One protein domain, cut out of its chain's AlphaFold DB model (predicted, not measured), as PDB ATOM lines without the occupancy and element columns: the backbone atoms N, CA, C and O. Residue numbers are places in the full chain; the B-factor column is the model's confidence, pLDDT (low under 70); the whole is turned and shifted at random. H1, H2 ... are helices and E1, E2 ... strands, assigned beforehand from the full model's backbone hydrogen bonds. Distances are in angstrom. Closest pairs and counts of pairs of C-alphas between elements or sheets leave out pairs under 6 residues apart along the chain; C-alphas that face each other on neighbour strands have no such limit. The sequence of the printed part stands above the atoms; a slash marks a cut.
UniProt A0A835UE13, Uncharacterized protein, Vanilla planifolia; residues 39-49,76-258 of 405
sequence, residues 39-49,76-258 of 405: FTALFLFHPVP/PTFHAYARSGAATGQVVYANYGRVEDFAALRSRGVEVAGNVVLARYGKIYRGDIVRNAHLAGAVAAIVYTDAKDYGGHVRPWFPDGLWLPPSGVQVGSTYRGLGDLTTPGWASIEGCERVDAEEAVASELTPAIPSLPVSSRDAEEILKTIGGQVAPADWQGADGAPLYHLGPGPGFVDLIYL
ATOM      1  N   PHE A  39     279.913 161.364 218.374       45.06
ATOM      2  CA  PHE A  39     279.998 161.488 219.835       45.06
ATOM      3  C   PHE A  39     278.944 160.671 220.607       45.06
ATOM      4  O   PHE A  39     278.753 160.896 221.800       45.06
ATOM      5  N   THR A  40     278.268 159.710 219.969       50.72
ATOM      6  CA  THR A  40     277.382 158.776 220.691       50.72
ATOM      7  C   THR A  40     278.212 157.872 221.607       50.72
ATOM      8  O   THR A  40     279.118 157.181 221.138       50.72
ATOM      9  N   ALA A  41     277.910 157.872 222.907       55.00
ATOM     10  CA  ALA A  41     278.679 157.144 223.910       55.00
ATOM     11  C   ALA A  41     277.774 156.501 224.969       55.00
ATOM     12  O   ALA A  41     276.789 157.085 225.417       55.00
ATOM     13  N   LEU A  42     278.147 155.291 225.383       49.19
ATOM     14  CA  LEU A  42     277.513 154.558 226.470       49.19
ATOM     15  C   LEU A  42     278.593 154.096 227.452       49.19
ATOM     16  O   LEU A  42     279.522 153.371 227.074       49.19
ATOM     17  N   PHE A  43     278.453 154.502 228.712       58.53
ATOM     18  CA  PHE A  43     279.359 154.134 229.792       58.53
ATOM     19  C   PHE A  43     278.623 153.326 230.859       58.53
ATOM     20  O   PHE A  43     277.570 153.729 231.351       58.53
ATOM     21  N   LEU A  44     279.206 152.185 231.228       54.34
ATOM     22  CA  LEU A  44     278.714 151.326 232.301       54.34
ATOM     23  C   LEU A  44     279.634 151.430 233.519       54.34
ATOM     24  O   LEU A  44     280.849 151.242 233.401       54.34
ATOM     25  N   PHE A  45     279.049 151.669 234.691       59.81
ATOM     26  CA  PHE A  45     279.756 151.756 235.965       59.81
ATOM     27  C   PHE A  45     279.425 150.559 236.860       59.81
ATOM     28  O   PHE A  45     278.262 150.248 237.124       59.81
ATOM     29  N   HIS A  46     280.479 149.900 237.349       56.50
ATOM     30  CA  HIS A  46     280.378 148.753 238.248       56.50
ATOM     31  C   HIS A  46     280.457 149.198 239.721       56.50
ATOM     32  O   HIS A  46     281.336 149.989 240.065       56.50
ATOM     33  N   PRO A  47     279.623 148.651 240.617       47.38
ATOM     34  CA  PRO A  47     279.494 149.127 241.998       47.38
ATOM     35  C   PRO A  47     280.512 148.553 243.014       47.38
ATOM     36  O   PRO A  47     280.250 148.571 244.213       47.38
ATOM     37  N   VAL A  48     281.682 148.042 242.601       45.75
ATOM     38  CA  VAL A  48     282.665 147.458 243.549       45.75
ATOM     39  C   VAL A  48     283.610 148.548 244.112       45.75
ATOM     40  O   VAL A  48     284.151 149.330 243.326       45.75
ATOM     41  N   PRO A  49     283.870 148.621 245.442       45.16
ATOM     42  CA  PRO A  49     284.233 149.879 246.113       45.16
ATOM     43  C   PRO A  49     285.704 150.336 246.021       45.16
ATOM     44  O   PRO A  49     286.144 151.089 246.883       45.16
ATOM     45  N   PRO A  76     277.555 153.812 212.575       79.44
ATOM     46  CA  PRO A  76     277.417 153.350 213.952       79.44
ATOM     47  C   PRO A  76     275.985 152.900 214.252       79.44
ATOM     48  O   PRO A  76     275.041 153.376 213.632       79.44
ATOM     49  N   THR A  77     275.807 152.015 215.229       86.81
ATOM     50  CA  THR A  77     274.483 151.509 215.613       86.81
ATOM     51  C   THR A  77     273.672 152.579 216.338       86.81
ATOM     52  O   THR A  77     274.156 153.170 217.303       86.81
ATOM     53  N   PHE A  78     272.431 152.809 215.908       91.00
ATOM     54  CA  PHE A  78     271.561 153.833 216.481       91.00
ATOM     55  C   PHE A  78     270.078 153.517 216.273       91.00
ATOM     56  O   PHE A  78     269.709 152.658 215.468       91.00
ATOM     57  N   HIS A  79     269.230 154.234 217.005       93.94
ATOM     58  CA  HIS A  79     267.807 154.329 216.716       93.94
ATOM     59  C   HIS A  79     267.537 155.608 215.929       93.94
ATOM     60  O   HIS A  79     267.795 156.704 216.430       93.94
ATOM     61  N   ALA A  80     266.983 155.494 214.722       91.69
ATOM     62  CA  ALA A  80     266.544 156.685 214.004       91.69
ATOM     63  C   ALA A  80     265.379 157.362 214.741       91.69
ATOM     64  O   ALA A  80     264.532 156.692 215.347       91.69
ATOM     65  N   TYR A  81     265.379 158.694 214.696       91.81
ATOM     66  CA  TYR A  81     264.499 159.616 215.417       91.81
ATOM     67  C   TYR A  81     264.588 159.557 216.948       91.81
ATOM     68  O   TYR A  81     263.747 160.142 217.627       91.81
ATOM     69  N   ALA A  82     265.586 158.878 217.527       92.44
ATOM     70  CA  ALA A  82     265.791 158.936 218.972       92.44
ATOM     71  C   ALA A  82     266.097 160.370 219.438       92.44
ATOM     72  O   ALA A  82     266.776 161.135 218.753       92.44
ATOM     73  N   ARG A  83     265.622 160.723 220.637       91.94
ATOM     74  CA  ARG A  83     265.840 162.042 221.241       91.94
ATOM     75  C   ARG A  83     267.316 162.248 221.567       91.94
ATOM     76  O   ARG A  83     267.882 161.480 222.344       91.94
ATOM     77  N   SER A  84     267.912 163.323 221.064       91.31
ATOM     78  CA  SER A  84     269.225 163.777 221.532       91.31
ATOM     79  C   SER A  84     269.179 164.184 223.006       91.31
ATOM     80  O   SER A  84     268.278 164.906 223.434       91.31
ATOM     81  N   GLY A  85     270.156 163.737 223.787       92.38
ATOM     82  CA  GLY A  85     270.260 164.044 225.206       92.38
ATOM     83  C   GLY A  85     271.279 163.172 225.933       92.38
ATOM     84  O   GLY A  85     271.746 162.155 225.417       92.38
ATOM     85  N   ALA A  86     271.599 163.588 227.154       93.69
ATOM     86  CA  ALA A  86     272.372 162.810 228.107       93.69
ATOM     87  C   ALA A  86     271.460 162.403 229.265       93.69
ATOM     88  O   ALA A  86     270.677 163.219 229.758       93.69
ATOM     89  N   ALA A  87     271.545 161.146 229.675       95.19
ATOM     90  CA  ALA A  87     270.755 160.605 230.761       95.19
ATOM     91  C   ALA A  87     271.584 159.599 231.546       95.19
ATOM     92  O   ALA A  87     272.256 158.733 230.983       95.19
ATOM     93  N   THR A  88     271.481 159.699 232.862       95.12
ATOM     94  CA  THR A  88     272.288 158.918 233.780       95.12
ATOM     95  C   THR A  88     271.373 158.328 234.852       95.12
ATOM     96  O   THR A  88     270.538 159.043 235.403       95.12
ATOM     97  N   GLY A  89     271.513 157.039 235.156       95.81
ATOM     98  CA  GLY A  89     270.672 156.386 236.160       95.81
ATOM     99  C   GLY A  89     271.038 154.930 236.429       95.81
ATOM    100  O   GLY A  89     271.849 154.326 235.724       95.81
ATOM    101  N   GLN A  90     270.420 154.352 237.464       97.94
ATOM    102  CA  GLN A  90     270.502 152.910 237.694       97.94
ATOM    103  C   GLN A  90     269.737 152.163 236.605       97.94
ATOM    104  O   GLN A  90     268.854 152.727 235.959       97.94
ATOM    105  N   VAL A  91     270.060 150.887 236.410       97.88
ATOM    106  CA  VAL A  91     269.418 150.085 235.364       97.88
ATOM    107  C   VAL A  91     268.271 149.250 235.929       97.88
ATOM    108  O   VAL A  91     268.438 148.566 236.940       97.88
ATOM    109  N   VAL A  92     267.122 149.290 235.250       98.62
ATOM    110  CA  VAL A  92     265.946 148.437 235.486       98.62
ATOM    111  C   VAL A  92     265.720 147.549 234.271       98.62
ATOM    112  O   VAL A  92     265.666 148.038 233.142       98.62
ATOM    113  N   TYR A  93     265.549 146.248 234.493       98.69
ATOM    114  CA  TYR A  93     265.250 145.308 233.417       98.69
ATOM    115  C   TYR A  93     263.739 145.174 233.206       98.69
ATOM    116  O   TYR A  93     263.015 144.717 234.091       98.69
ATOM    117  N   ALA A  94     263.262 145.538 232.015       98.50
ATOM    118  CA  ALA A  94     261.840 145.602 231.680       98.50
ATOM    119  C   ALA A  94     261.400 144.556 230.642       98.50
ATOM    120  O   ALA A  94     260.430 144.782 229.918       98.50
ATOM    121  N   ASN A  95     262.090 143.412 230.560       98.62
ATOM    122  CA  ASN A  95     261.745 142.324 229.639       98.62
ATOM    123  C   ASN A  95     261.594 142.823 228.191       98.62
ATOM    124  O   ASN A  95     262.546 143.382 227.660       98.62
ATOM    125  N   TYR A  96     260.428 142.665 227.554       98.50
ATOM    126  CA  TYR A  96     260.179 143.123 226.183       98.50
ATOM    127  C   TYR A  96     259.660 144.570 226.107       98.50
ATOM    128  O   TYR A  96     259.244 145.014 225.038       98.50
ATOM    129  N   GLY A  97     259.636 145.306 227.223       98.44
ATOM    130  CA  GLY A  97     259.185 146.700 227.279       98.44
ATOM    131  C   GLY A  97     257.693 146.891 227.008       98.44
ATOM    132  O   GLY A  97     257.265 147.966 226.575       98.44
ATOM    133  N   ARG A  98     256.877 145.854 227.213       98.62
ATOM    134  CA  ARG A  98     255.429 145.921 226.997       98.62
ATOM    135  C   ARG A  98     254.744 146.620 228.159       98.62
ATOM    136  O   ARG A  98     255.281 146.695 229.263       98.62
ATOM    137  N   VAL A  99     253.520 147.086 227.936       98.19
ATOM    138  CA  VAL A  99     252.724 147.746 228.984       98.19
ATOM    139  C   VAL A  99     252.550 146.822 230.196       98.19
ATOM    140  O   VAL A  99     252.692 147.262 231.337       98.19
ATOM    141  N   GLU A 100     252.326 145.526 229.961       98.31
ATOM    142  CA  GLU A 100     252.242 144.511 231.011       98.31
ATOM    143  C   GLU A 100     253.569 144.265 231.744       98.31
ATOM    144  O   GLU A 100     253.542 143.948 232.933       98.31
ATOM    145  N   ASP A 101     254.719 144.458 231.088       98.69
ATOM    146  CA  ASP A 101     256.027 144.311 231.730       98.69
ATOM    147  C   ASP A 101     256.238 145.453 232.744       98.69
ATOM    148  O   ASP A 101     256.580 145.211 233.902       98.69
ATOM    149  N   PHE A 102     255.911 146.696 232.375       98.69
ATOM    150  CA  PHE A 102     255.966 147.833 233.307       98.69
ATOM    151  C   PHE A 102     254.937 147.729 234.442       98.69
ATOM    152  O   PHE A 102     255.231 148.093 235.584       98.69
ATOM    153  N   ALA A 103     253.744 147.192 234.172       98.31
ATOM    154  CA  ALA A 103     252.764 146.902 235.218       98.31
ATOM    155  C   ALA A 103     253.272 145.826 236.198       98.31
ATOM    156  O   ALA A 103     253.076 145.950 237.409       98.31
ATOM    157  N   ALA A 104     253.961 144.800 235.689       98.25
ATOM    158  CA  ALA A 104     254.564 143.733 236.483       98.25
ATOM    159  C   ALA A 104     255.742 144.212 237.350       98.25
ATOM    160  O   ALA A 104     255.911 143.708 238.463       98.25
ATOM    161  N   LEU A 105     256.532 145.178 236.871       98.56
ATOM    162  CA  LEU A 105     257.563 145.852 237.667       98.56
ATOM    163  C   LEU A 105     256.936 146.653 238.813       98.56
ATOM    164  O   LEU A 105     257.314 146.484 239.974       98.56
ATOM    165  N   ARG A 106     255.903 147.448 238.504       97.94
ATOM    166  CA  ARG A 106     255.183 148.259 239.495       97.94
ATOM    167  C   ARG A 106     254.551 147.407 240.594       97.94
ATOM    168  O   ARG A 106     254.671 147.743 241.766       97.94
ATOM    169  N   SER A 107     253.911 146.290 240.242       97.75
ATOM    170  CA  SER A 107     253.291 145.395 241.232       97.75
ATOM    171  C   SER A 107     254.303 144.699 242.148       97.75
ATOM    172  O   SER A 107     253.940 144.268 243.238       97.75
ATOM    173  N   ARG A 108     255.571 144.624 241.728       97.56
ATOM    174  CA  ARG A 108     256.698 144.106 242.516       97.56
ATOM    175  C   ARG A 108     257.460 145.198 243.272       97.56
ATOM    176  O   ARG A 108     258.448 144.883 243.928       97.56
ATOM    177  N   GLY A 109     257.022 146.456 243.188       97.31
ATOM    178  CA  GLY A 109     257.680 147.589 243.840       97.31
ATOM    179  C   GLY A 109     259.032 147.963 243.227       97.31
ATOM    180  O   GLY A 109     259.881 148.504 243.929       97.31
ATOM    181  N   VAL A 110     259.262 147.648 241.948       98.12
ATOM    182  CA  VAL A 110     260.477 148.052 241.223       98.12
ATOM    183  C   VAL A 110     260.271 149.453 240.644       98.12
ATOM    184  O   VAL A 110     259.389 149.656 239.807       98.12
ATOM    185  N   GLU A 111     261.080 150.414 241.093       97.06
ATOM    186  CA  GLU A 111     260.978 151.824 240.698       97.06
ATOM    187  C   GLU A 111     261.643 152.076 239.338       97.06
ATOM    188  O   GLU A 111     262.860 151.952 239.189       97.06
ATOM    189  N   VAL A 112     260.840 152.453 238.341       98.31
ATOM    190  CA  VAL A 112     261.319 152.789 236.987       98.31
ATOM    191  C   VAL A 112     261.615 154.285 236.859       98.31
ATOM    192  O   VAL A 112     262.493 154.666 236.082       98.31
ATOM    193  N   ALA A 113     260.917 155.138 237.615       98.31
ATOM    194  CA  ALA A 113     261.060 156.577 237.475       98.31
ATOM    195  C   ALA A 113     262.480 157.034 237.843       98.31
ATOM    196  O   ALA A 113     263.025 156.645 238.873       98.31
ATOM    197  N   GLY A 114     263.092 157.856 236.986       97.94
ATOM    198  CA  GLY A 114     264.463 158.345 237.182       97.94
ATOM    199  C   GLY A 114     265.570 157.357 236.788       97.94
ATOM    200  O   GLY A 114     266.743 157.705 236.892       97.94
ATOM    201  N   ASN A 115     265.226 156.154 236.315       98.44
ATOM    202  CA  ASN A 115     266.185 155.099 235.980       98.44
ATOM    203  C   ASN A 115     266.293 154.849 234.466       98.44
ATOM    204  O   ASN A 115     265.438 155.257 233.675       98.44
ATOM    205  N   VAL A 116     267.372 154.180 234.058       98.56
ATOM    206  CA  VAL A 116     267.590 153.716 232.684       98.56
ATOM    207  C   VAL A 116     266.928 152.354 232.519       98.56
ATOM    208  O   VAL A 116     267.187 151.423 233.282       98.56
ATOM    209  N   VAL A 117     266.081 152.213 231.507       98.69
ATOM    210  CA  VAL A 117     265.435 150.934 231.198       98.69
ATOM    211  C   VAL A 117     266.302 150.131 230.238       98.69
ATOM    212  O   VAL A 117     266.710 150.643 229.201       98.69
ATOM    213  N   LEU A 118     266.525 148.857 230.552       98.69
ATOM    214  CA  LEU A 118     267.035 147.852 229.625       98.69
ATOM    215  C   LEU A 118     265.889 146.919 229.214       98.69
ATOM    216  O   LEU A 118     265.251 146.302 230.068       98.69
ATOM    217  N   ALA A 119     265.642 146.789 227.915       98.69
ATOM    218  CA  ALA A 119     264.615 145.905 227.365       98.69
ATOM    219  C   ALA A 119     265.133 145.146 226.137       98.69
ATOM    220  O   ALA A 119     266.010 145.624 225.422       98.69
ATOM    221  N   ARG A 120     264.589 143.962 225.866       98.19
ATOM    222  CA  ARG A 120     264.911 143.174 224.671       98.19
ATOM    223  C   ARG A 120     263.901 143.379 223.548       98.19
ATOM    224  O   ARG A 120     262.709 143.569 223.786       98.19
ATOM    225  N   TYR A 121     264.381 143.287 222.313       97.19
ATOM    226  CA  TYR A 121     263.547 143.205 221.116       97.19
ATOM    227  C   TYR A 121     262.685 141.934 221.094       97.19
ATOM    228  O   TYR A 121     263.061 140.924 221.680       97.19
ATOM    229  N   GLY A 122     261.557 141.959 220.368       91.31
ATOM    230  CA  GLY A 122     260.893 140.730 219.904       91.31
ATOM    231  C   GLY A 122     259.364 140.736 219.902       91.31
ATOM    232  O   GLY A 122     258.765 140.136 219.017       91.31
ATOM    233  N   LYS A 123     258.708 141.409 220.859       93.75
ATOM    234  CA  LYS A 123     257.240 141.300 221.037       93.75
ATOM    235  C   LYS A 123     256.436 142.505 220.569       93.75
ATOM    236  O   LYS A 123     255.281 142.351 220.184       93.75
ATOM    237  N   ILE A 124     257.021 143.695 220.613       95.88
ATOM    238  CA  ILE A 124     256.376 144.944 220.202       95.88
ATOM    239  C   ILE A 124     257.335 145.776 219.355       95.88
ATOM    240  O   ILE A 124     258.538 145.511 219.307       95.88
ATOM    241  N   TYR A 125     256.792 146.787 218.678       94.62
ATOM    242  CA  TYR A 125     257.593 147.747 217.936       94.62
ATOM    243  C   TYR A 125     258.543 148.505 218.872       94.62
ATOM    244  O   TYR A 125     258.180 148.904 219.977       94.62
ATOM    245  N   ARG A 126     259.773 148.739 218.413       95.62
ATOM    246  CA  ARG A 126     260.843 149.332 219.226       95.62
ATOM    247  C   ARG A 126     260.542 150.748 219.710       95.62
ATOM    248  O   ARG A 126     260.868 151.081 220.843       95.62
ATOM    249  N   GLY A 127     259.850 151.554 218.903       95.31
ATOM    250  CA  GLY A 127     259.384 152.871 219.341       95.31
ATOM    251  C   GLY A 127     258.367 152.786 220.484       95.31
ATOM    252  O   GLY A 127     258.352 153.656 221.352       95.31
ATOM    253  N   ASP A 128     257.567 151.714 220.558       97.25
ATOM    254  CA  ASP A 128     256.657 151.495 221.686       97.25
ATOM    255  C   ASP A 128     257.409 151.063 222.957       97.25
ATOM    256  O   ASP A 128     257.008 151.477 224.039       97.25
ATOM    257  N   ILE A 129     258.523 150.322 222.854       98.44
ATOM    258  CA  ILE A 129     259.404 150.026 224.005       98.44
ATOM    259  C   ILE A 129     259.884 151.333 224.644       98.44
ATOM    260  O   ILE A 129     259.711 151.545 225.846       98.44
ATOM    261  N   VAL A 130     260.450 152.230 223.829       98.06
ATOM    262  CA  VAL A 130     260.995 153.511 224.301       98.06
ATOM    263  C   VAL A 130     259.886 154.408 224.858       98.06
ATOM    264  O   VAL A 130     260.044 154.998 225.927       98.06
ATOM    265  N   ARG A 131     258.728 154.467 224.187       97.38
ATOM    266  CA  ARG A 131     257.560 155.215 224.672       97.38
ATOM    267  C   ARG A 131     257.047 154.681 226.007       97.38
ATOM    268  O   ARG A 131     256.778 155.468 226.905       97.38
ATOM    269  N   ASN A 132     256.907 153.366 226.155       98.44
ATOM    270  CA  ASN A 132     256.420 152.769 227.397       98.44
ATOM    271  C   ASN A 132     257.397 153.014 228.556       98.44
ATOM    272  O   ASN A 132     256.952 153.332 229.657       98.44
ATOM    273  N   ALA A 133     258.709 152.947 228.298       98.56
ATOM    274  CA  ALA A 133     259.732 153.315 229.273       98.56
ATOM    275  C   ALA A 133     259.582 154.778 229.719       98.56
ATOM    276  O   ALA A 133     259.538 155.054 230.917       98.56
ATOM    277  N   HIS A 134     259.416 155.703 228.767       98.06
ATOM    278  CA  HIS A 134     259.170 157.112 229.071       98.06
ATOM    279  C   HIS A 134     257.902 157.318 229.915       98.06
ATOM    280  O   HIS A 134     257.950 157.993 230.939       98.06
ATOM    281  N   LEU A 135     256.785 156.687 229.539       97.69
ATOM    282  CA  LEU A 135     255.522 156.766 230.288       97.69
ATOM    283  C   LEU A 135     255.621 156.158 231.698       97.69
ATOM    284  O   LEU A 135     254.847 156.520 232.583       97.69
ATOM    285  N   ALA A 136     256.568 155.244 231.921       98.31
ATOM    286  CA  ALA A 136     256.897 154.704 233.237       98.31
ATOM    287  C   ALA A 136     257.877 155.589 234.040       98.31
ATOM    288  O   ALA A 136     258.213 155.240 235.168       98.31
ATOM    289  N   GLY A 137     258.310 156.728 233.488       98.19
ATOM    290  CA  GLY A 137     259.198 157.698 234.134       98.19
ATOM    291  C   GLY A 137     260.693 157.461 233.901       98.19
ATOM    292  O   GLY A 137     261.511 158.113 234.552       98.19
ATOM    293  N   ALA A 138     261.069 156.538 233.012       98.56
ATOM    294  CA  ALA A 138     262.471 156.281 232.696       98.56
ATOM    295  C   ALA A 138     263.135 157.506 232.050       98.56
ATOM    296  O   ALA A 138     262.497 158.248 231.304       98.56
ATOM    297  N   VAL A 139     264.436 157.679 232.291       98.25
ATOM    298  CA  VAL A 139     265.226 158.793 231.730       98.25
ATOM    299  C   VAL A 139     265.923 158.435 230.416       98.25
ATOM    300  O   VAL A 139     266.275 159.323 229.646       98.25
ATOM    301  N   ALA A 140     266.097 157.141 230.143       98.31
ATOM    302  CA  ALA A 140     266.632 156.603 228.895       98.31
ATOM    303  C   ALA A 140     266.209 155.142 228.699       98.31
ATOM    304  O   ALA A 140     265.845 154.459 229.659       98.31
ATOM    305  N   ALA A 141     266.298 154.659 227.457       98.31
ATOM    306  CA  ALA A 141     266.015 153.271 227.108       98.31
ATOM    307  C   ALA A 141     267.146 152.637 226.281       98.31
ATOM    308  O   ALA A 141     267.496 153.112 225.203       98.31
ATOM    309  N   ILE A 142     267.676 151.514 226.749       98.38
ATOM    310  CA  ILE A 142     268.597 150.657 226.006       98.38
ATOM    311  C   ILE A 142     267.817 149.439 225.528       98.38
ATOM    312  O   ILE A 142     267.142 148.777 226.319       98.38
ATOM    313  N   VAL A 143     267.911 149.148 224.233       98.44
ATOM    314  CA  VAL A 143     267.214 148.013 223.622       98.44
ATOM    315  C   VAL A 143     268.235 147.037 223.057       98.44
ATOM    316  O   VAL A 143     269.158 147.449 222.363       98.44
ATOM    317  N   TYR A 144     268.112 145.746 223.352       97.75
ATOM    318  CA  TYR A 144     269.082 144.749 222.889       97.75
ATOM    319  C   TYR A 144     268.429 143.534 222.248       97.75
ATOM    320  O   TYR A 144     267.258 143.225 222.466       97.75
ATOM    321  N   THR A 145     269.195 142.836 221.419       93.62
ATOM    322  CA  THR A 145     268.733 141.637 220.723       93.62
ATOM    323  C   THR A 145     269.154 140.401 221.514       93.62
ATOM    324  O   THR A 145     270.285 139.953 221.392       93.62
ATOM    325  N   ASP A 146     268.274 139.878 222.371       94.88
ATOM    326  CA  ASP A 146     268.593 138.768 223.282       94.88
ATOM    327  C   ASP A 146     268.955 137.478 222.521       94.88
ATOM    328  O   ASP A 146     268.279 137.084 221.565       94.88
ATOM    329  N   ALA A 147     270.010 136.788 222.968       92.62
ATOM    330  CA  ALA A 147     270.436 135.515 222.388       92.62
ATOM    331  C   ALA A 147     269.354 134.426 222.505       92.62
ATOM    332  O   ALA A 147     269.325 133.507 221.686       92.62
ATOM    333  N   LYS A 148     268.437 134.554 223.472       92.62
ATOM    334  CA  LYS A 148     267.273 133.674 223.633       92.62
ATOM    335  C   LYS A 148     266.395 133.660 222.391       92.62
ATOM    336  O   LYS A 148     265.909 132.607 222.003       92.62
ATOM    337  N   ASP A 149     266.202 134.831 221.798       91.38
ATOM    338  CA  ASP A 149     265.267 135.028 220.696       91.38
ATOM    339  C   ASP A 149     265.979 134.969 219.333       91.38
ATOM    340  O   ASP A 149     265.391 134.535 218.345       91.38
ATOM    341  N   TYR A 150     267.259 135.363 219.277       90.56
ATOM    342  CA  TYR A 150     267.977 135.582 218.012       90.56
ATOM    343  C   TYR A 150     269.351 134.903 217.912       90.56
ATOM    344  O   TYR A 150     269.961 134.916 216.842       90.56
ATOM    345  N   GLY A 151     269.855 134.313 218.997       86.88
ATOM    346  CA  GLY A 151     271.210 133.749 219.077       86.88
ATOM    347  C   GLY A 151     271.321 132.283 218.658       86.88
ATOM    348  O   GLY A 151     272.422 131.755 218.575       86.88
ATOM    349  N   GLY A 152     270.202 131.608 218.383       82.25
ATOM    350  CA  GLY A 152     270.209 130.239 217.861       82.25
ATOM    351  C   GLY A 152     270.485 129.127 218.857       82.25
ATOM    352  O   GLY A 152     270.600 127.970 218.444       82.25
ATOM    353  N   HIS A 153     270.537 129.449 220.150       82.31
ATOM    354  CA  HIS A 153     270.844 128.513 221.229       82.31
ATOM    355  C   HIS A 153     272.164 127.763 220.968       82.31
ATOM    356  O   HIS A 153     273.234 128.350 221.030       82.31
ATOM    357  N   VAL A 154     272.092 126.467 220.648       81.31
ATOM    358  CA  VAL A 154     273.253 125.604 220.368       81.31
ATOM    359  C   VAL A 154     273.724 125.658 218.909       81.31
ATOM    360  O   VAL A 154     274.686 124.985 218.545       81.31
ATOM    361  N   ARG A 155     273.011 126.381 218.039       85.50
ATOM    362  CA  ARG A 155     273.325 126.473 216.607       85.50
ATOM    363  C   ARG A 155     274.367 127.569 216.357       85.50
ATOM    364  O   ARG A 155     274.386 128.557 217.084       85.50
ATOM    365  N   PRO A 156     275.199 127.430 215.311       87.25
ATOM    366  CA  PRO A 156     276.216 128.424 215.005       87.25
ATOM    367  C   PRO A 156     275.597 129.760 214.577       87.25
ATOM    368  O   PRO A 156     274.570 129.809 213.890       87.25
ATOM    369  N   TRP A 157     276.263 130.838 214.970       89.94
ATOM    370  CA  TRP A 157     276.007 132.195 214.502       89.94
ATOM    371  C   TRP A 157     276.721 132.481 213.178       89.94
ATOM    372  O   TRP A 157     277.597 131.726 212.756       89.94
ATOM    373  N   PHE A 158     276.387 133.593 212.528       88.62
ATOM    374  CA  PHE A 158     277.154 134.093 211.388       88.62
ATOM    375  C   PHE A 158     278.636 134.314 211.778       88.62
ATOM    376  O   PHE A 158     278.894 134.852 212.860       88.62
ATOM    377  N   PRO A 159     279.619 133.931 210.934       90.25
ATOM    378  CA  PRO A 159     279.481 133.484 209.539       90.25
ATOM    379  C   PRO A 159     279.175 131.993 209.340       90.25
ATOM    380  O   PRO A 159     278.795 131.596 208.242       90.25
ATOM    381  N   ASP A 160     279.297 131.175 210.383       88.25
ATOM    382  CA  ASP A 160     279.189 129.712 210.289       88.25
ATOM    383  C   ASP A 160     277.737 129.195 210.369       88.25
ATOM    384  O   ASP A 160     277.472 127.998 210.235       88.25
ATOM    385  N   GLY A 161     276.774 130.092 210.580       86.69
ATOM    386  CA  GLY A 161     275.350 129.795 210.640       86.69
ATOM    387  C   GLY A 161     274.464 131.024 210.447       86.69
ATOM    388  O   GLY A 161     274.926 132.111 210.115       86.69
ATOM    389  N   LEU A 162     273.154 130.830 210.620       86.56
ATOM    390  CA  LEU A 162     272.128 131.835 210.303       86.56
ATOM    391  C   LEU A 162     271.792 132.768 211.474       86.56
ATOM    392  O   LEU A 162     271.046 133.727 211.294       86.56
ATOM    393  N   TRP A 163     272.276 132.455 212.674       89.69
ATOM    394  CA  TRP A 163     271.884 133.162 213.888       89.69
ATOM    395  C   TRP A 163     272.747 134.386 214.150       89.69
ATOM    396  O   TRP A 163     273.883 134.484 213.678       89.69
ATOM    397  N   LEU A 164     272.190 135.334 214.900       90.31
ATOM    398  CA  LEU A 164     272.838 136.611 215.138       90.31
ATOM    399  C   LEU A 164     274.078 136.412 216.031       90.31
ATOM    400  O   LEU A 164     273.955 135.840 217.116       90.31
ATOM    401  N   PRO A 165     275.268 136.887 215.619       92.00
ATOM    402  CA  PRO A 165     276.441 136.866 216.484       92.00
ATOM    403  C   PRO A 165     276.252 137.831 217.668       92.00
ATOM    404  O   PRO A 165     275.483 138.786 217.559       92.00
ATOM    405  N   PRO A 166     276.991 137.692 218.783       91.50
ATOM    406  CA  PRO A 166     276.729 138.457 220.000       91.50
ATOM    407  C   PRO A 166     277.111 139.919 219.889       91.50
ATOM    408  O   PRO A 166     276.756 140.705 220.752       91.50
ATOM    409  N   SER A 167     277.892 140.264 218.864       89.94
ATOM    410  CA  SER A 167     278.217 141.634 218.484       89.94
ATOM    411  C   SER A 167     277.211 142.236 217.502       89.94
ATOM    412  O   SER A 167     277.343 143.406 217.159       89.94
ATOM    413  N   GLY A 168     276.263 141.445 216.995       90.88
ATOM    414  CA  GLY A 168     275.216 141.905 216.095       90.88
ATOM    415  C   GLY A 168     274.228 142.804 216.829       90.88
ATOM    416  O   GLY A 168     273.871 142.544 217.977       90.88
ATOM    417  N   VAL A 169     273.795 143.870 216.161       92.56
ATOM    418  CA  VAL A 169     272.869 144.857 216.721       92.56
ATOM    419  C   VAL A 169     271.738 145.078 215.736       92.56
ATOM    420  O   VAL A 169     271.978 145.425 214.580       92.56
ATOM    421  N   GLN A 170     270.502 144.909 216.200       93.25
ATOM    422  CA  GLN A 170     269.343 145.359 215.446       93.25
ATOM    423  C   GLN A 170     269.185 146.876 215.603       93.25
ATOM    424  O   GLN A 170     268.945 147.376 216.704       93.25
ATOM    425  N   VAL A 171     269.292 147.594 214.488       91.75
ATOM    426  CA  VAL A 171     268.965 149.023 214.380       91.75
ATOM    427  C   VAL A 171     267.543 149.209 213.842       91.75
ATOM    428  O   VAL A 171     266.867 148.238 213.487       91.75
ATOM    429  N   GLY A 172     267.051 150.445 213.835       92.44
ATOM    430  CA  GLY A 172     265.740 150.755 213.275       92.44
ATOM    431  C   GLY A 172     265.212 152.123 213.681       92.44
ATOM    432  O   GLY A 172     265.665 152.719 214.660       92.44
ATOM    433  N   SER A 173     264.189 152.586 212.965       93.75
ATOM    434  CA  SER A 173     263.404 153.750 213.372       93.75
ATOM    435  C   SER A 173     262.638 153.480 214.669       93.75
ATOM    436  O   SER A 173     262.125 152.373 214.884       93.75
ATOM    437  N   THR A 174     262.566 154.511 215.514       95.00
ATOM    438  CA  THR A 174     261.698 154.601 216.701       95.00
ATOM    439  C   THR A 174     260.527 155.574 216.515       95.00
ATOM    440  O   THR A 174     259.711 155.722 217.425       95.00
ATOM    441  N   TYR A 175     260.417 156.205 215.342       92.38
ATOM    442  CA  TYR A 175     259.310 157.084 214.976       92.38
ATOM    443  C   TYR A 175     258.029 156.280 214.721       92.38
ATOM    444  O   TYR A 175     258.000 155.321 213.957       92.38
ATOM    445  N   ARG A 176     256.942 156.671 215.389       91.62
ATOM    446  CA  ARG A 176     255.664 155.941 215.409       91.62
ATOM    447  C   ARG A 176     254.677 156.395 214.332       91.62
ATOM    448  O   ARG A 176     253.566 155.860 214.268       91.62
ATOM    449  N   GLY A 177     255.040 157.403 213.541       88.00
ATOM    450  CA  GLY A 177     254.243 157.878 212.417       88.00
ATOM    451  C   GLY A 177     254.552 157.140 211.114       88.00
ATOM    452  O   GLY A 177     255.207 156.101 211.104       88.00
ATOM    453  N   LEU A 178     254.012 157.669 210.020       86.69
ATOM    454  CA  LEU A 178     254.227 157.202 208.651       86.69
ATOM    455  C   LEU A 178     254.568 158.423 207.800       86.69
ATOM    456  O   LEU A 178     253.947 159.464 208.014       86.69
ATOM    457  N   GLY A 179     255.478 158.284 206.838       87.88
ATOM    458  CA  GLY A 179     255.870 159.418 205.997       87.88
ATOM    459  C   GLY A 179     256.736 160.431 206.740       87.88
ATOM    460  O   GLY A 179     257.185 160.177 207.860       87.88
ATOM    461  N   ASP A 180     257.017 161.559 206.101       90.06
ATOM    462  CA  ASP A 180     257.874 162.593 206.675       90.06
ATOM    463  C   ASP A 180     257.205 163.198 207.915       90.06
ATOM    464  O   ASP A 180     256.073 163.682 207.880       90.06
ATOM    465  N   LEU A 181     257.944 163.185 209.027       89.56
ATOM    466  CA  LEU A 181     257.545 163.786 210.300       89.56
ATOM    467  C   LEU A 181     257.077 165.242 210.135       89.56
ATOM    468  O   LEU A 181     256.200 165.693 210.868       89.56
ATOM    469  N   THR A 182     257.659 165.963 209.178       91.12
ATOM    470  CA  THR A 182     257.408 167.391 208.965       91.12
ATOM    471  C   THR A 182     256.304 167.691 207.946       91.12
ATOM    472  O   THR A 182     255.927 168.853 207.802       91.12
ATOM    473  N   THR A 183     255.745 166.685 207.264       91.81
ATOM    474  CA  THR A 183     254.633 166.865 206.309       91.81
ATOM    475  C   THR A 183     253.480 165.883 206.561       91.81
ATOM    476  O   THR A 183     253.095 165.120 205.677       91.81
ATOM    477  N   PRO A 184     252.889 165.859 207.772       90.94
ATOM    478  CA  PRO A 184     251.920 164.831 208.141       90.94
ATOM    479  C   PRO A 184     250.616 164.921 207.327       90.94
ATOM    480  O   PRO A 184     249.678 165.642 207.676       90.94
ATOM    481  N   GLY A 185     250.497 164.098 206.282       86.12
ATOM    482  CA  GLY A 185     249.288 163.969 205.467       86.12
ATOM    483  C   GLY A 185     249.332 164.673 204.108       86.12
ATOM    484  O   GLY A 185     248.297 164.680 203.421       86.12
ATOM    485  N   TRP A 186     250.469 165.260 203.723       92.31
ATOM    486  CA  TRP A 186     250.698 165.866 202.411       92.31
ATOM    487  C   TRP A 186     252.130 165.635 201.932       92.31
ATOM    488  O   TRP A 186     253.062 165.603 202.721       92.31
ATOM    489  N   ALA A 187     252.307 165.575 200.612       89.06
ATOM    490  CA  ALA A 187     253.589 165.205 200.039       89.06
ATOM    491  C   ALA A 187     254.703 166.230 200.310       89.06
ATOM    492  O   ALA A 187     254.578 167.423 200.010       89.06
ATOM    493  N   SER A 188     255.842 165.708 200.746       90.94
ATOM    494  CA  SER A 188     257.151 166.349 200.831       90.94
ATOM    495  C   SER A 188     257.726 166.693 199.450       90.94
ATOM    496  O   SER A 188     258.636 166.041 198.930       90.94
ATOM    497  N   ILE A 189     257.189 167.738 198.820       88.69
ATOM    498  CA  ILE A 189     257.671 168.289 197.543       88.69
ATOM    499  C   ILE A 189     258.460 169.587 197.745       88.69
ATOM    500  O   ILE A 189     258.451 170.193 198.817       88.69
ATOM    501  N   GLU A 190     259.184 170.027 196.719       86.81
ATOM    502  CA  GLU A 190     259.896 171.306 196.770       86.81
ATOM    503  C   GLU A 190     258.914 172.466 197.006       86.81
ATOM    504  O   GLU A 190     257.892 172.577 196.330       86.81
ATOM    505  N   GLY A 191     259.212 173.311 197.998       87.44
ATOM    506  CA  GLY A 191     258.358 174.439 198.382       87.44
ATOM    507  C   GLY A 191     257.101 174.074 199.181       87.44
ATOM    508  O   GLY A 191     256.271 174.956 199.391       87.44
ATOM    509  N   CYS A 192     256.938 172.819 199.623       90.62
ATOM    510  CA  CYS A 192     255.843 172.461 200.528       90.62
ATOM    511  C   CYS A 192     255.966 173.163 201.889       90.62
ATOM    512  O   CYS A 192     257.062 173.482 202.356       90.62
ATOM    513  N   GLU A 193     254.818 173.372 202.530       93.75
ATOM    514  CA  GLU A 193     254.762 173.743 203.940       93.75
ATOM    515  C   GLU A 193     255.251 172.571 204.796       93.75
ATOM    516  O   GLU A 193     254.973 171.408 204.491       93.75
ATOM    517  N   ARG A 194     255.990 172.886 205.857       93.06
ATOM    518  CA  ARG A 194     256.475 171.921 206.841       93.06
ATOM    519  C   ARG A 194     256.076 172.396 208.220       93.06
ATOM    520  O   ARG A 194     256.182 173.592 208.492       93.06
ATOM    521  N   VAL A 195     255.663 171.462 209.068       92.31
ATOM    522  CA  VAL A 195     255.526 171.765 210.493       92.31
ATOM    523  C   VAL A 195     256.906 172.069 211.068       92.31
ATOM    524  O   VAL A 195     257.919 171.533 210.600       92.31
ATOM    525  N   ASP A 196     256.956 172.968 212.045       87.75
ATOM    526  CA  ASP A 196     258.205 173.294 212.721       87.75
ATOM    527  C   ASP A 196     258.672 172.144 213.633       87.75
ATOM    528  O   ASP A 196     257.980 171.140 213.846       87.75
ATOM    529  N   ALA A 197     259.906 172.254 214.127       77.69
ATOM    530  CA  ALA A 197     260.513 171.210 214.945       77.69
ATOM    531  C   ALA A 197     259.769 171.037 216.280       77.69
ATOM    532  O   ALA A 197     259.659 169.923 216.794       77.69
ATOM    533  N   GLU A 198     259.247 172.124 216.844       81.56
ATOM    534  CA  GLU A 198     258.481 172.125 218.083       81.56
ATOM    535  C   GLU A 198     257.165 171.350 217.940       81.56
ATOM    536  O   GLU A 198     256.867 170.498 218.781       81.56
ATOM    537  N   GLU A 199     256.404 171.586 216.870       85.00
ATOM    538  CA  GLU A 199     255.165 170.870 216.560       85.00
ATOM    539  C   GLU A 199     255.438 169.395 216.236       85.00
ATOM    540  O   GLU A 199     254.752 168.503 216.749       85.00
ATOM    541  N   ALA A 200     256.491 169.114 215.462       81.50
ATOM    542  CA  ALA A 200     256.933 167.751 215.181       81.50
ATOM    543  C   ALA A 200     257.241 166.970 216.471       81.50
ATOM    544  O   ALA A 200     256.808 165.825 216.625       81.50
ATOM    545  N   VAL A 201     257.928 167.588 217.436       77.56
ATOM    546  CA  VAL A 201     258.197 166.994 218.757       77.56
ATOM    547  C   VAL A 201     256.913 166.855 219.582       77.56
ATOM    548  O   VAL A 201     256.707 165.826 220.229       77.56
ATOM    549  N   ALA A 202     256.025 167.852 219.544       82.81
ATOM    550  CA  ALA A 202     254.755 167.842 220.275       82.81
ATOM    551  C   ALA A 202     253.771 166.766 219.781       82.81
ATOM    552  O   ALA A 202     252.842 166.411 220.504       82.81
ATOM    553  N   SER A 203     253.985 166.207 218.586       83.94
ATOM    554  CA  SER A 203     253.179 165.105 218.045       83.94
ATOM    555  C   SER A 203     253.253 163.804 218.865       83.94
ATOM    556  O   SER A 203     252.439 162.904 218.653       83.94
ATOM    557  N   GLU A 204     254.238 163.673 219.767       86.00
ATOM    558  CA  GLU A 204     254.557 162.444 220.518       86.00
ATOM    559  C   GLU A 204     254.822 161.213 219.621       86.00
ATOM    560  O   GLU A 204     254.748 160.055 220.060       86.00
ATOM    561  N   LEU A 205     255.108 161.441 218.335       89.12
ATOM    562  CA  LEU A 205     255.434 160.375 217.396       89.12
ATOM    563  C   LEU A 205     256.911 159.986 217.468       89.12
ATOM    564  O   LEU A 205     257.239 158.835 217.174       89.12
ATOM    565  N   THR A 206     257.791 160.901 217.870       90.88
ATOM    566  CA  THR A 206     259.198 160.618 218.168       90.88
ATOM    567  C   THR A 206     259.394 160.372 219.671       90.88
ATOM    568  O   THR A 206     258.618 160.867 220.495       90.88
ATOM    569  N   PRO A 207     260.392 159.567 220.075       92.12
ATOM    570  CA  PRO A 207     260.721 159.379 221.481       92.12
ATOM    571  C   PRO A 207     260.989 160.685 222.234       92.12
ATOM    572  O   PRO A 207     261.690 161.567 221.749       92.12
ATOM    573  N   ALA A 208     260.516 160.756 223.478       93.38
ATOM    574  CA  ALA A 208     260.794 161.873 224.384       93.38
ATOM    575  C   ALA A 208     262.093 161.697 225.197       93.38
ATOM    576  O   ALA A 208     262.575 162.653 225.801       93.38
ATOM    577  N   ILE A 209     262.659 160.486 225.218       96.50
ATOM    578  CA  ILE A 209     263.885 160.142 225.951       96.50
ATOM    579  C   ILE A 209     264.942 159.559 225.010       96.50
ATOM    580  O   ILE A 209     264.579 158.948 223.996       96.50
ATOM    581  N   PRO A 210     266.240 159.717 225.328       97.00
ATOM    582  CA  PRO A 210     267.311 159.073 224.585       97.00
ATOM    583  C   PRO A 210     267.146 157.557 224.545       97.00
ATOM    584  O   PRO A 210     266.723 156.928 225.523       97.00
ATOM    585  N   SER A 211     267.511 156.958 223.413       96.50
ATOM    586  CA  SER A 211     267.553 155.506 223.304       96.50
ATOM    587  C   SER A 211     268.672 155.008 222.403       96.50
ATOM    588  O   SER A 211     269.065 155.694 221.460       96.50
ATOM    589  N   LEU A 212     269.178 153.810 222.701       95.69
ATOM    590  CA  LEU A 212     270.283 153.202 221.966       95.69
ATOM    591  C   LEU A 212     270.074 151.689 221.806       95.69
ATOM    592  O   LEU A 212     269.782 151.014 222.800       95.69
ATOM    593  N   PRO A 213     270.253 151.135 220.594       96.19
ATOM    594  CA  PRO A 213     270.326 149.701 220.410       96.19
ATOM    595  C   PRO A 213     271.728 149.185 220.742       96.19
ATOM    596  O   PRO A 213     272.728 149.781 220.335       96.19
ATOM    597  N   VAL A 214     271.812 148.054 221.438       95.56
ATOM    598  CA  VAL A 214     273.085 147.402 221.779       95.56
ATOM    599  C   VAL A 214     273.064 145.911 221.459       95.56
ATOM    600  O   VAL A 214     272.012 145.304 221.242       95.56
ATOM    601  N   SER A 215     274.255 145.321 221.408       94.56
ATOM    602  CA  SER A 215     274.434 143.899 221.129       94.56
ATOM    603  C   SER A 215     274.066 143.039 222.345       94.56
ATOM    604  O   SER A 215     274.036 143.546 223.470       94.56
ATOM    605  N   SER A 216     273.800 141.740 222.158       93.88
ATOM    606  CA  SER A 216     273.560 140.843 223.304       93.88
ATOM    607  C   SER A 216     274.763 140.782 224.235       93.88
ATOM    608  O   SER A 216     274.587 140.831 225.447       93.88
ATOM    609  N   ARG A 217     275.982 140.765 223.685       93.38
ATOM    610  CA  ARG A 217     277.218 140.785 224.474       93.38
ATOM    611  C   ARG A 217     277.284 142.002 225.391       93.38
ATOM    612  O   ARG A 217     277.613 141.865 226.564       93.38
ATOM    613  N   ASP A 218     276.985 143.186 224.864       93.75
ATOM    614  CA  ASP A 218     277.072 144.419 225.650       93.75
ATOM    615  C   ASP A 218     275.925 144.511 226.667       93.75
ATOM    616  O   ASP A 218     276.128 144.945 227.801       93.75
ATOM    617  N   ALA A 219     274.730 144.043 226.299       95.56
ATOM    618  CA  ALA A 219     273.602 143.950 227.217       95.56
ATOM    619  C   ALA A 219     273.857 142.968 228.363       95.56
ATOM    620  O   ALA A 219     273.467 143.254 229.489       95.56
ATOM    621  N   GLU A 220     274.530 141.840 228.119       94.88
ATOM    622  CA  GLU A 220     274.909 140.890 229.169       94.88
ATOM    623  C   GLU A 220     275.858 141.508 230.197       94.88
ATOM    624  O   GLU A 220     275.714 141.238 231.389       94.88
ATOM    625  N   GLU A 221     276.790 142.366 229.771       95.06
ATOM    626  CA  GLU A 221     277.627 143.131 230.703       95.06
ATOM    627  C   GLU A 221     276.780 144.064 231.574       95.06
ATOM    628  O   GLU A 221     276.998 144.130 232.781       95.06
ATOM    629  N   ILE A 222     275.759 144.715 231.007       95.81
ATOM    630  CA  ILE A 222     274.811 145.528 231.782       95.81
ATOM    631  C   ILE A 222     273.999 144.638 232.736       95.81
ATOM    632  O   ILE A 222     273.931 144.933 233.927       95.81
ATOM    633  N   LEU A 223     273.436 143.526 232.258       97.06
ATOM    634  CA  LEU A 223     272.602 142.597 233.034       97.06
ATOM    635  C   LEU A 223     273.338 142.032 234.254       97.06
ATOM    636  O   LEU A 223     272.742 141.942 235.322       97.06
ATOM    637  N   LYS A 224     274.641 141.735 234.135       96.12
ATOM    638  CA  LYS A 224     275.494 141.293 235.260       96.12
ATOM    639  C   LYS A 224     275.592 142.319 236.391       96.12
ATOM    640  O   LYS A 224     275.917 141.953 237.517       96.12
ATOM    641  N   THR A 225     275.350 143.598 236.101       95.62
ATOM    642  CA  THR A 225     275.380 144.673 237.103       95.62
ATOM    643  C   THR A 225     274.023 144.930 237.756       95.62
ATOM    644  O   THR A 225     273.965 145.634 238.768       95.62
ATOM    645  N   ILE A 226     272.938 144.372 237.212       96.69
ATOM    646  CA  ILE A 226     271.592 144.516 237.766       96.69
ATOM    647  C   ILE A 226     271.417 143.500 238.898       96.69
ATOM    648  O   ILE A 226     271.621 142.303 238.729       96.69
ATOM    649  N   GLY A 227     271.030 143.994 240.066       95.75
ATOM    650  CA  GLY A 227     270.669 143.233 241.253       95.75
ATOM    651  C   GLY A 227     269.200 143.449 241.617       95.75
ATOM    652  O   GLY A 227     268.358 143.740 240.770       95.75
ATOM    653  N   GLY A 228     268.869 143.288 242.897       95.69
ATOM    654  CA  GLY A 228     267.481 143.323 243.358       95.69
ATOM    655  C   GLY A 228     266.760 141.995 243.117       95.69
ATOM    656  O   GLY A 228     267.372 140.925 243.129       95.69
ATOM    657  N   GLN A 229     265.440 142.047 242.940       97.44
ATOM    658  CA  GLN A 229     264.614 140.845 242.790       97.44
ATOM    659  C   GLN A 229     264.999 140.060 241.532       97.44
ATOM    660  O   GLN A 229     265.200 140.648 240.472       97.44
ATOM    661  N   VAL A 230     265.073 138.732 241.643       98.31
ATOM    662  CA  VAL A 230     265.291 137.853 240.487       98.31
ATOM    663  C   VAL A 230     264.098 137.980 239.539       98.31
ATOM    664  O   VAL A 230     262.943 137.931 239.974       98.31
ATOM    665  N   ALA A 231     264.370 138.159 238.247       98.25
ATOM    666  CA  ALA A 231     263.321 138.257 237.245       98.25
ATOM    667  C   ALA A 231     262.566 136.916 237.109       98.25
ATOM    668  O   ALA A 231     263.173 135.854 237.283       98.25
ATOM    669  N   PRO A 232     261.259 136.931 236.785       97.75
ATOM    670  CA  PRO A 232     260.479 135.715 236.540       97.75
ATOM    671  C   PRO A 232     261.146 134.748 235.550       97.75
ATOM    672  O   PRO A 232     261.922 135.162 234.693       97.75
ATOM    673  N   ALA A 233     260.829 133.453 235.638       96.81
ATOM    674  CA  ALA A 233     261.468 132.425 234.809       96.81
ATOM    675  C   ALA A 233     261.298 132.675 233.297       96.81
ATOM    676  O   ALA A 233     262.238 132.513 232.524       96.81
ATOM    677  N   ASP A 234     260.122 133.138 232.870       96.12
ATOM    678  CA  ASP A 234     259.839 133.510 231.482       96.12
ATOM    679  C   ASP A 234     260.593 134.778 231.035       96.12
ATOM    680  O   ASP A 234     260.806 134.978 229.836       96.12
ATOM    681  N   TRP A 235     261.065 135.590 231.989       98.06
ATOM    682  CA  TRP A 235     261.866 136.792 231.757       98.06
ATOM    683  C   TRP A 235     263.371 136.513 231.694       98.06
ATOM    684  O   TRP A 235     264.125 137.404 231.317       98.06
ATOM    685  N   GLN A 236     263.831 135.299 231.984       97.88
ATOM    686  CA  GLN A 236     265.249 134.953 231.862       97.88
ATOM    687  C   GLN A 236     265.712 134.906 230.392       97.88
ATOM    688  O   GLN A 236     264.887 134.877 229.466       97.88
ATOM    689  N   GLY A 237     267.030 134.964 230.189       94.75
ATOM    690  CA  GLY A 237     267.705 134.910 228.887       94.75
ATOM    691  C   GLY A 237     267.909 133.493 228.346       94.75
ATOM    692  O   GLY A 237     267.203 132.561 228.731       94.75
ATOM    693  N   ALA A 238     268.861 133.344 227.422       91.31
ATOM    694  CA  ALA A 238     269.270 132.048 226.879       91.31
ATOM    695  C   ALA A 238     270.028 131.193 227.908       91.31
ATOM    696  O   ALA A 238     270.541 131.701 228.905       91.31
ATOM    697  N   ASP A 239     270.179 129.902 227.615       86.81
ATOM    698  CA  ASP A 239     271.076 129.029 228.371       86.81
ATOM    699  C   ASP A 239     272.507 129.594 228.362       86.81
ATOM    700  O   ASP A 239     273.058 129.913 227.309       86.81
ATOM    701  N   GLY A 240     273.109 129.723 229.546       86.81
ATOM    702  CA  GLY A 240     274.441 130.312 229.724       86.81
ATOM    703  C   GLY A 240     274.463 131.835 229.897       86.81
ATOM    704  O   GLY A 240     275.514 132.375 230.242       86.81
ATOM    705  N   ALA A 241     273.328 132.522 229.730       91.56
ATOM    706  CA  ALA A 241     273.196 133.932 230.089       91.56
ATOM    707  C   ALA A 241     273.334 134.131 231.617       91.56
ATOM    708  O   ALA A 241     273.072 133.201 232.392       91.56
ATOM    709  N   PRO A 242     273.728 135.330 232.090       94.69
ATOM    710  CA  PRO A 242     273.699 135.637 233.519       94.69
ATOM    711  C   PRO A 242     272.272 135.524 234.078       94.69
ATOM    712  O   PRO A 242     271.298 135.644 233.340       94.69
ATOM    713  N   LEU A 243     272.138 135.332 235.393       97.25
ATOM    714  CA  LEU A 243     270.832 135.394 236.050       97.25
ATOM    715  C   LEU A 243     270.290 136.824 235.963       97.25
ATOM    716  O   LEU A 243     270.946 137.760 236.417       97.25
ATOM    717  N   TYR A 244     269.102 137.004 235.388       98.06
ATOM    718  CA  TYR A 244     268.517 138.332 235.226       98.06
ATOM    719  C   TYR A 244     267.807 138.752 236.507       98.06
ATOM    720  O   TYR A 244     266.979 138.013 237.054       98.06
ATOM    721  N   HIS A 245     268.097 139.973 236.944       98.50
ATOM    722  CA  HIS A 245     267.397 140.655 238.023       98.50
ATOM    723  C   HIS A 245     266.618 141.859 237.483       98.50
ATOM    724  O   HIS A 245     266.878 142.337 236.382       98.50
ATOM    725  N   LEU A 246     265.643 142.340 238.254       98.31
ATOM    726  CA  LEU A 246     264.756 143.434 237.853       98.31
ATOM    727  C   LEU A 246     265.354 144.828 238.106       98.31
ATOM    728  O   LEU A 246     264.958 145.774 237.432       98.31
ATOM    729  N   GLY A 247     266.306 144.970 239.031       96.88
ATOM    730  CA  GLY A 247     266.812 146.271 239.472       96.88
ATOM    731  C   GLY A 247     265.845 146.999 240.425       96.88
ATOM    732  O   GLY A 247     264.980 146.351 241.029       96.88
ATOM    733  N   PRO A 248     265.977 148.331 240.577       94.12
ATOM    734  CA  PRO A 248     267.020 149.172 239.983       94.12
ATOM    735  C   PRO A 248     268.411 148.924 240.596       94.12
ATOM    736  O   PRO A 248     268.552 148.748 241.806       94.12
ATOM    737  N   GLY A 249     269.452 148.949 239.755       90.62
ATOM    738  CA  GLY A 249     270.853 148.913 240.192       90.62
ATOM    739  C   GLY A 249     271.293 147.558 240.768       90.62
ATOM    740  O   GLY A 249     270.543 146.593 240.674       90.62
ATOM    741  N   PRO A 250     272.506 147.436 241.344       92.06
ATOM    742  CA  PRO A 250     273.433 148.522 241.667       92.06
ATOM    743  C   PRO A 250     274.205 149.082 240.458       92.06
ATOM    744  O   PRO A 250     274.850 150.119 240.586       92.06
ATOM    745  N   GLY A 251     274.127 148.430 239.296       88.81
ATOM    746  CA  GLY A 251     274.658 148.927 238.031       88.81
ATOM    747  C   GLY A 251     274.107 150.291 237.633       88.81
ATOM    748  O   GLY A 251     272.924 150.585 237.832       88.81
ATOM    749  N   PHE A 252     274.979 151.112 237.058       92.00
ATOM    750  CA  PHE A 252     274.685 152.495 236.714       92.00
ATOM    751  C   PHE A 252     275.176 152.790 235.301       92.00
ATOM    752  O   PHE A 252     276.280 152.389 234.925       92.00
ATOM    753  N   VAL A 253     274.348 153.472 234.521       92.88
ATOM    754  CA  VAL A 253     274.613 153.778 233.120       92.88
ATOM    755  C   VAL A 253     274.602 155.281 232.919       92.88
ATOM    756  O   VAL A 253     273.700 155.964 233.399       92.88
ATOM    757  N   ASP A 254     275.586 155.760 232.166       92.88
ATOM    758  CA  ASP A 254     275.595 157.093 231.576       92.88
ATOM    759  C   ASP A 254     275.471 156.961 230.053       92.88
ATOM    760  O   ASP A 254     276.355 156.408 229.387       92.88
ATOM    761  N   LEU A 255     274.328 157.392 229.515       93.25
ATOM    762  CA  LEU A 255     274.001 157.341 228.094       93.25
ATOM    763  C   LEU A 255     274.013 158.754 227.518       93.25
ATOM    764  O   LEU A 255     273.225 159.604 227.930       93.25
ATOM    765  N   ILE A 256     274.830 158.961 226.489       91.06
ATOM    766  CA  ILE A 256     274.848 160.184 225.692       91.06
ATOM    767  C   ILE A 256     274.500 159.812 224.254       91.06
ATOM    768  O   ILE A 256     275.273 159.146 223.561       91.06
ATOM    769  N   TYR A 257     273.337 160.269 223.797       90.12
ATOM    770  CA  TYR A 257     272.916 160.137 222.408       90.12
ATOM    771  C   TYR A 257     272.806 161.515 221.767       90.12
ATOM    772  O   TYR A 257     272.116 162.396 222.274       90.12
ATOM    773  N   LEU A 258     273.477 161.700 220.633       87.69
ATOM    774  CA  LEU A 258     273.440 162.936 219.860       87.69
ATOM    775  C   LEU A 258     273.133 162.583 218.406       87.69
ATOM    776  O   LEU A 258     274.032 162.221 217.642       87.69
TER     777      LEU A 258
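This is residues 39 to 49 and 76 to 258 of the 405 residues of an uncharacterized protein of Vanilla planifolia (UniProt A0A835UE13). With little regular structure, this is one curled sheet folded back on itself, E1 and E6 facing E3, E4 and E5 across the hinge E2; H2 covers one face, H5 packs on the other. Residues 151 to 196 lead to H4, reaching 37 A from the mean of the C-alphas. The 194 printed residues, mixed in class with 71 in named elements, run E1 E2 H1 E3 H2 E4 H3 H4 E5 H5 E6; the mixed sheet runs E1 E6 E2 E3 E4 E5. It is compact, with radius of gyration 17.5 A and spans 56 by 42 by 32 A.

Start at E1, residues 41 to 45, antiparallel to E6, residues 252 to 257; N 43 and O 254 are 2.9 A apart. E2, residues 85 to 93, bends by 79 degrees at residue 90; it is antiparallel to E6, N 87 and O 255 2.9 A apart, and parallel to E3, residues 116 to 120, N 118 and O 92 2.8 A apart. E4, residues 140 to 144, is parallel to E3, N 142 and O 117 2.8 A apart, and to E5, residues 211 to 214, N 214 and O 143 2.9 A apart. H2, residues 126 to 135, has a height over the sheet of 9.0 A, its Val 130 C-alpha 5.8 A from that of Ala 141; on the opposite face H5, residues 216 to 223, has 7.6 A. H1, residues 99 to 107, only grazes the sheet; H3, residues 147 to 150, and H4, residues 197 to 202, are not on it. E2 H1 E3, E3 H2 E4 and E4 H3 H4 E5 are strand-helix-strand units, parallel neighbours joined through helices, with right-handed crossovers. Every O i to N i+4 pair is within hydrogen-bond range in H1, H2, H4 and H5; H3 is too short for one.

Find C-alpha 41 at (278.679, 157.144, 223.910), where E1 begins; E2 then spans 21.1 A, H2 14.4 A, and E6 ends at C-alpha 257, (272.916, 160.137, 222.408).

Residues 50 to 75 are not printed, and C-alphas 49 and 76 stand 33.1 A apart across the cut. Look for long links from H3 to H4 and H5 to E6, and for pLDDT under 70 at residues 39 to 49.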